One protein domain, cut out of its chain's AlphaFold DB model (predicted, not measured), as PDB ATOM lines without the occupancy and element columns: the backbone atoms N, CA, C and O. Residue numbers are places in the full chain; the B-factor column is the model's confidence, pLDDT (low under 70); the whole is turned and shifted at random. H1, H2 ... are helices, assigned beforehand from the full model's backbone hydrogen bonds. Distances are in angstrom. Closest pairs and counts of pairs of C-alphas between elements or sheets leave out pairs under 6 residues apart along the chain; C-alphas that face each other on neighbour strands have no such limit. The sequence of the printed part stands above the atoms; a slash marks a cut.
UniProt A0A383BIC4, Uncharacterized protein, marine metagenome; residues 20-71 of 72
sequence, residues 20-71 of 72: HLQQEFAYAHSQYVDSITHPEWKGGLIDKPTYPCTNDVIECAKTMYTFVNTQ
ATOM      1  N   HIS A  20      48.354 -43.221 -77.644       97.88
ATOM      2  CA  HIS A  20      46.898 -43.316 -77.710       97.88
ATOM      3  C   HIS A  20      46.436 -44.529 -78.530       97.88
ATOM      4  O   HIS A  20      45.690 -45.362 -78.019       97.88
ATOM      5  N   LEU A  21      46.945 -44.691 -79.756       98.19
ATOM      6  CA  LEU A  21      46.592 -45.829 -80.614       98.19
ATOM      7  C   LEU A  21      47.000 -47.170 -79.989       98.19
ATOM      8  O   LEU A  21      46.284 -48.164 -80.104       98.19
ATOM      9  N   GLN A  22      48.134 -47.207 -79.285       97.62
ATOM     10  CA  GLN A  22      48.572 -48.402 -78.570       97.62
ATOM     11  C   GLN A  22      47.636 -48.753 -77.403       97.62
ATOM     12  O   GLN A  22      47.399 -49.938 -77.155       97.62
ATOM     13  N   GLN A  23      47.098 -47.755 -76.696       98.25
ATOM     14  CA  GLN A  23      46.107 -47.960 -75.636       98.25
ATOM     15  C   GLN A  23      44.777 -48.467 -76.199       98.25
ATOM     16  O   GLN A  23      44.229 -49.432 -75.664       98.25
ATOM     17  N   GLU A  24      44.289 -47.878 -77.294       97.50
ATOM     18  CA  GLU A  24      43.065 -48.335 -77.963       97.50
ATOM     19  C   GLU A  24      43.199 -49.777 -78.454       97.50
ATOM     20  O   GLU A  24      42.334 -50.614 -78.182       97.50
ATOM     21  N   PHE A  25      44.325 -50.103 -79.097       98.00
ATOM     22  CA  PHE A  25      44.614 -51.467 -79.520       98.00
ATOM     23  C   PHE A  25      44.677 -52.429 -78.330       98.00
ATOM     24  O   PHE A  25      44.070 -53.496 -78.380       98.00
ATOM     25  N   ALA A  26      45.386 -52.074 -77.253       97.94
ATOM     26  CA  ALA A  26      45.508 -52.929 -76.075       97.94
ATOM     27  C   ALA A  26      44.140 -53.207 -75.433       97.94
ATOM     28  O   ALA A  26      43.846 -54.352 -75.084       97.94
ATOM     29  N   TYR A  27      43.290 -52.184 -75.336       96.38
ATOM     30  CA  TYR A  27      41.924 -52.330 -74.851       96.38
ATOM     31  C   TYR A  27      41.109 -53.254 -75.760       96.38
ATOM     32  O   TYR A  27      40.596 -54.269 -75.292       96.38
ATOM     33  N   ALA A  28      41.046 -52.969 -77.064       95.31
ATOM     34  CA  ALA A  28      40.305 -53.787 -78.021       95.31
ATOM     35  C   ALA A  28      40.806 -55.242 -78.046       95.31
ATOM     36  O   ALA A  28      40.012 -56.180 -78.101       95.31
ATOM     37  N   HIS A  29      42.119 -55.443 -77.935       96.19
ATOM     38  CA  HIS A  29      42.728 -56.766 -77.904       96.19
ATOM     39  C   HIS A  29      42.364 -57.527 -76.628       96.19
ATOM     40  O   HIS A  29      42.024 -58.704 -76.715       96.19
ATOM     41  N   SER A  30      42.369 -56.873 -75.462       94.56
ATOM     42  CA  SER A  30      41.874 -57.475 -74.217       94.56
ATOM     43  C   SER A  30      40.420 -57.914 -74.372       94.56
ATOM     44  O   SER A  30      40.080 -59.050 -74.061       94.56
ATOM     45  N   GLN A  31      39.574 -57.051 -74.942       91.94
ATOM     46  CA  GLN A  31      38.162 -57.366 -75.146       91.94
ATOM     47  C   GLN A  31      37.945 -58.534 -76.117       91.94
ATOM     48  O   GLN A  31      37.004 -59.308 -75.914       91.94
ATOM     49  N   TYR A  32      38.792 -58.652 -77.144       92.94
ATOM     50  CA  TYR A  32      38.817 -59.780 -78.073       92.94
ATOM     51  C   TYR A  32      39.239 -61.076 -77.373       92.94
ATOM     52  O   TYR A  32      38.513 -62.068 -77.447       92.94
ATOM     53  N   VAL A  33      40.363 -61.060 -76.649       92.56
ATOM     54  CA  VAL A  33      40.868 -62.216 -75.889       92.56
ATOM     55  C   VAL A  33      39.831 -62.702 -74.875       92.56
ATOM     56  O   VAL A  33      39.564 -63.901 -74.796       92.56
ATOM     57  N   ASP A  34      39.180 -61.791 -74.160       90.88
ATOM     58  CA  ASP A  34      38.120 -62.146 -73.216       90.88
ATOM     59  C   ASP A  34      36.919 -62.785 -73.930       90.88
ATOM     60  O   ASP A  34      36.364 -63.764 -73.440       90.88
ATOM     61  N   SER A  35      36.550 -62.300 -75.123       89.62
ATOM     62  CA  SER A  35      35.414 -62.850 -75.885       89.62
ATOM     63  C   SER A  35      35.639 -64.274 -76.403       89.62
ATOM     64  O   SER A  35      34.680 -65.033 -76.525       89.62
ATOM     65  N   ILE A  36      36.889 -64.651 -76.688       90.00
ATOM     66  CA  ILE A  36      37.228 -66.009 -77.145       90.00
ATOM     67  C   ILE A  36      37.483 -66.975 -75.981       90.00
ATOM     68  O   ILE A  36      37.403 -68.184 -76.172       90.00
ATOM     69  N   THR A  37      37.812 -66.455 -74.792       89.44
ATOM     70  CA  THR A  37      38.088 -67.260 -73.589       89.44
ATOM     71  C   THR A  37      36.849 -67.472 -72.721       89.44
ATOM     72  O   THR A  37      36.732 -68.535 -72.121       89.44
ATOM     73  N   HIS A  38      35.921 -66.509 -72.700       85.00
ATOM     74  CA  HIS A  38      34.672 -66.549 -71.927       85.00
ATOM     75  C   HIS A  38      33.457 -66.208 -72.819       85.00
ATOM     76  O   HIS A  38      32.781 -65.188 -72.611       85.00
ATOM     77  N   PRO A  39      33.184 -67.014 -73.865       74.00
ATOM     78  CA  PRO A  39      32.134 -66.726 -74.846       74.00
ATOM     79  C   PRO A  39      30.730 -66.613 -74.229       74.00
ATOM     80  O   PRO A  39      29.870 -65.904 -74.754       74.00
ATOM     81  N   GLU A  40      30.491 -67.265 -73.092       79.31
ATOM     82  CA  GLU A  40      29.214 -67.290 -72.386       79.31
ATOM     83  C   GLU A  40      28.855 -65.973 -71.674       79.31
ATOM     84  O   GLU A  40      27.680 -65.743 -71.387       79.31
ATOM     85  N   TRP A  41      29.823 -65.084 -71.414       70.50
ATOM     86  CA  TRP A  41      29.591 -63.832 -70.669       70.50
ATOM     87  C   TRP A  41      29.372 -62.607 -71.551       70.50
ATOM     88  O   TRP A  41      28.780 -61.627 -71.100       70.50
ATOM     89  N   LYS A  42      29.841 -62.635 -72.802       65.69
ATOM     90  CA  LYS A  42      29.817 -61.452 -73.672       65.69
ATOM     91  C   LYS A  42      28.714 -61.418 -74.715       65.69
ATOM     92  O   LYS A  42      28.540 -60.388 -75.359       65.69
ATOM     93  N   GLY A  43      27.960 -62.504 -74.880       67.56
ATOM     94  CA  GLY A  43      26.814 -62.543 -75.795       67.56
ATOM     95  C   GLY A  43      27.158 -62.285 -77.270       67.56
ATOM     96  O   GLY A  43      26.248 -62.086 -78.070       67.56
ATOM     97  N   GLY A  44      28.442 -62.285 -77.646       70.44
ATOM     98  CA  GLY A  44      28.898 -62.001 -79.002       70.44
ATOM     99  C   GLY A  44      30.409 -62.166 -79.169       70.44
ATOM    100  O   GLY A  44      31.179 -61.975 -78.226       70.44
ATOM    101  N   LEU A  45      30.816 -62.525 -80.387       74.00
ATOM    102  CA  LEU A  45      32.217 -62.564 -80.805       74.00
ATOM    103  C   LEU A  45      32.661 -61.133 -81.130       74.00
ATOM    104  O   LEU A  45      32.058 -60.479 -81.980       74.00
ATOM    105  N   ILE A  46      33.683 -60.640 -80.431       85.56
ATOM    106  CA  ILE A  46      34.340 -59.371 -80.767       85.56
ATOM    107  C   ILE A  46      35.269 -59.643 -81.956       85.56
ATOM    108  O   ILE A  46      35.925 -60.686 -82.002       85.56
ATOM    109  N   ASP A  47      35.365 -58.711 -82.901       91.00
ATOM    110  CA  ASP A  47      36.322 -58.829 -84.000       91.00
ATOM    111  C   ASP A  47      37.761 -58.641 -83.511       91.00
ATOM    112  O   ASP A  47      38.056 -57.811 -82.644       91.00
ATOM    113  N   LYS A  48      38.695 -59.395 -84.099       94.31
ATOM    114  CA  LYS A  48      40.119 -59.232 -83.801       94.31
ATOM    115  C   LYS A  48      40.579 -57.835 -84.245       94.31
ATOM    116  O   LYS A  48      40.475 -57.530 -85.436       94.31
ATOM    117  N   PRO A  49      41.154 -57.007 -83.354       95.88
ATOM    118  CA  PRO A  49      41.615 -55.683 -83.742       95.88
ATOM    119  C   PRO A  49      42.822 -55.769 -84.678       95.88
ATOM    120  O   PRO A  49      43.692 -56.635 -84.536       95.88
ATOM    121  N   THR A  50      42.893 -54.827 -85.616       96.88
ATOM    122  CA  THR A  50      44.070 -54.635 -86.471       96.88
ATOM    123  C   THR A  50      45.079 -53.757 -85.741       96.88
ATOM    124  O   THR A  50      44.708 -52.753 -85.137       96.88
ATOM    125  N   TYR A  51      46.354 -54.150 -85.763       97.12
ATOM    126  CA  TYR A  51      47.414 -53.357 -85.145       97.12
ATOM    127  C   TYR A  51      47.637 -52.060 -85.943       97.12
ATOM    128  O   TYR A  51      47.693 -52.136 -87.174       97.12
ATOM    129  N   PRO A  52      47.777 -50.897 -85.282       96.75
ATOM    130  CA  PRO A  52      47.936 -49.622 -85.971       96.75
ATOM    131  C   PRO A  52      49.216 -49.592 -86.813       96.75
ATOM    132  O   PRO A  52      50.281 -50.054 -86.398       96.75
ATOM    133  N   CYS A  53      49.118 -49.015 -88.003       96.88
ATOM    134  CA  CYS A  53      50.235 -48.783 -88.902       96.88
ATOM    135  C   CYS A  53      50.718 -47.327 -88.836       96.88
ATOM    136  O   CYS A  53      50.142 -46.466 -88.170       96.88
ATOM    137  N   THR A  54      51.795 -47.023 -89.561       97.12
ATOM    138  CA  THR A  54      52.366 -45.670 -89.604       97.12
ATOM    139  C   THR A  54      51.367 -44.617 -90.090       97.12
ATOM    140  O   THR A  54      51.377 -43.502 -89.574       97.12
ATOM    141  N   ASN A  55      50.492 -44.956 -91.041       98.06
ATOM    142  CA  ASN A  55      49.491 -44.009 -91.537       98.06
ATOM    143  C   ASN A  55      48.483 -43.634 -90.444       98.06
ATOM    144  O   ASN A  55      48.154 -42.458 -90.318       98.06
ATOM    145  N   ASP A  56      48.075 -44.591 -89.607       98.06
ATOM    146  CA  ASP A  56      47.151 -44.334 -88.498       98.06
ATOM    147  C   ASP A  56      47.765 -43.346 -87.497       98.06
ATOM    148  O   ASP A  56      47.116 -42.390 -87.073       98.06
ATOM    149  N   VAL A  57      49.059 -43.509 -87.188       97.44
ATOM    150  CA  VAL A  57      49.805 -42.583 -86.319       97.44
ATOM    151  C   VAL A  57      49.854 -41.179 -86.923       97.44
ATOM    152  O   VAL A  57      49.653 -40.200 -86.208       97.44
ATOM    153  N   ILE A  58      50.101 -41.063 -88.230       97.19
ATOM    154  CA  ILE A  58      50.181 -39.769 -88.920       97.19
ATOM    155  C   ILE A  58      48.822 -39.057 -88.920       97.19
ATOM    156  O   ILE A  58      48.772 -37.859 -88.645       97.19
ATOM    157  N   GLU A  59      47.724 -39.761 -89.198       97.31
ATOM    158  CA  GLU A  59      46.381 -39.162 -89.193       97.31
ATOM    159  C   GLU A  59      45.923 -38.775 -87.779       97.31
ATOM    160  O   GLU A  59      45.369 -37.689 -87.568       97.31
ATOM    161  N   CYS A  60      46.239 -39.603 -86.781       97.62
ATOM    162  CA  CYS A  60      46.010 -39.275 -85.377       97.62
ATOM    163  C   CYS A  60      46.807 -38.020 -84.964       97.62
ATOM    164  O   CYS A  60      46.244 -37.079 -84.397       97.62
ATOM    165  N   ALA A  61      48.084 -37.940 -85.351       96.81
ATOM    166  CA  ALA A  61      48.945 -36.792 -85.074       96.81
ATOM    167  C   ALA A  61      48.459 -35.510 -85.750       96.81
ATOM    168  O   ALA A  61      48.479 -34.450 -85.124       96.81
ATOM    169  N   LYS A  62      47.971 -35.583 -86.994       94.81
ATOM    170  CA  LYS A  62      47.344 -34.438 -87.672       94.81
ATOM    171  C   LYS A  62      46.118 -33.947 -86.911       94.81
ATOM    172  O   LYS A  62      45.981 -32.746 -86.709       94.81
ATOM    173  N   THR A  63      45.267 -34.860 -86.448       95.19
ATOM    174  CA  THR A  63      44.070 -34.517 -85.666       95.19
ATOM    175  C   THR A  63      44.442 -33.814 -84.359       95.19
ATOM    176  O   THR A  63      43.922 -32.736 -84.066       95.19
ATOM    177  N   MET A  64      45.403 -34.366 -83.610       93.62
ATOM    178  CA  MET A  64      45.903 -33.763 -82.368       93.62
ATOM    179  C   MET A  64      46.574 -32.405 -82.616       93.62
ATOM    180  O   MET A  64      46.335 -31.449 -81.879       93.62
ATOM    181  N   TYR A  65      47.385 -32.295 -83.670       90.62
ATOM    182  CA  TYR A  65      48.043 -31.050 -84.053       90.62
ATOM    183  C   TYR A  65      47.037 -29.968 -84.437       90.62
ATOM    184  O   TYR A  65      47.190 -28.829 -83.999       90.62
ATOM    185  N   THR A  66      46.016 -30.309 -85.227       90.44
ATOM    186  CA  THR A  66      44.937 -29.382 -85.570       90.44
ATOM    187  C   THR A  66      44.276 -28.878 -84.300       90.44
ATOM    188  O   THR A  66      44.278 -27.673 -84.105       90.44
ATOM    189  N   PHE A  67      43.838 -29.764 -83.396       88.12
ATOM    190  CA  PHE A  67      43.205 -29.367 -82.131       88.12
ATOM    191  C   PHE A  67      44.056 -28.373 -81.327       88.12
ATOM    192  O   PHE A  67      43.554 -27.332 -80.904       88.12
ATOM    193  N   VAL A  68      45.353 -28.659 -81.164       82.88
ATOM    194  CA  VAL A  68      46.282 -27.787 -80.427       82.88
ATOM    195  C   VAL A  68      46.476 -26.433 -81.120       82.88
ATOM    196  O   VAL A  68      46.601 -25.418 -80.438       82.88
ATOM    197  N   ASN A  69      46.492 -26.395 -82.455       77.75
ATOM    198  CA  ASN A  69      46.752 -25.169 -83.219       77.75
ATOM    199  C   ASN A  69      45.492 -24.415 -83.670       77.75
ATOM    200  O   ASN A  69      45.623 -23.317 -84.203       77.75
ATOM    201  N   THR A  70      44.286 -24.940 -83.442       72.00
ATOM    202  CA  THR A  70      43.012 -24.239 -83.701       72.00
ATOM    203  C   THR A  70      42.539 -23.350 -82.544       72.00
ATOM    204  O   THR A  70      41.359 -23.030 -82.456       72.00
ATOM    205  N   GLN A  71      43.435 -22.905 -81.659       53.62
ATOM    206  CA  GLN A  71      43.128 -21.817 -80.723       53.62
ATOM    207  C   GLN A  71      43.151 -20.480 -81.484       53.62
ATOM    208  O   GLN A  71      44.208 -19.871 -81.656       53.62
TER     209      GLN A  71
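AT A GLANCE: This is residues 20 to 71 of the 72 residues of an uncharacterized protein of marine metagenome (UniProt A0A383BIC4). Two long helices, H1 and H3, meet near their first residues in a wide open corner and run away from it to opposite ends of the domain; the chain turns at the far end of H1 through the small helix H2 and folds back along H1, through residues 43 to 53, to reach H3. Residues 61 to 71, of which 61 to 69 belong to H3, stick out as a free arm and add to the length. The printed part has 52 residues with three named helices, in the order H1, H2, H3, and no named strand; its class is all helix. It is only just extended, close to loose, with a radius of gyration of the C-alphas of 15.3 A, and its C-alphas span 48 by 22 by 13 A.

IN THESE COORDINATES: Find C-alpha 20 at (46.898, -43.316, -77.710), where H1 begins; from there the helix runs through residues 20 to 37, 25.8 A from first to last C-alpha, and ends at C-alpha 37 at (38.088, -67.260, -73.589). After His 38 look for H2, residues 39 to 42. Go on past residues 43 to 53 to Thr 54, where H3 begins; it takes in residues 54 to 69, is 22.2 A long from first to last C-alpha, and ends at C-alpha 69 at (46.752, -25.169, -83.219).

HOW THE PARTS SIT: Begin at H1, which is near both other helices. Look first at its far end: H1 and H2 are close but not clearly touching, and their closest C-alphas, those of Ser 35 and Lys 42, are 6.2 A apart. Then return to the first residues of H1: H1 and H3 are close but not clearly touching, and their closest C-alphas, those of Leu 21 and Val 57, are 7.3 A apart. H1 and H3 stand at a steep tilt of 51 degrees. They run opposite ways. H2 and H3 are apart. Along the backbones of H1 and H3 you will find every O i to N i+4 pair within hydrogen-bond range; H2, with four residues, is too short for such a pair, and of its 1 pair of O i to N i+3, 0 are within range.

THE WHOLE: Measure the length from Glu 40 to Gln 71, whose C-alphas are the two farthest apart in the domain, at 48.3 A. Without residues 61 to 71, which stand free, the body of 41 residues spans 38 by 14 by 12 A. The printed part has no cut. The link from H1 to H2 is tight, with 1 residue, and the link from H2 to H3 is long, with 11 residues. In the B-factor column the mean pLDDT of the printed part is 89.7; look for values under 70 at residues 42 to 43 and at residue 71.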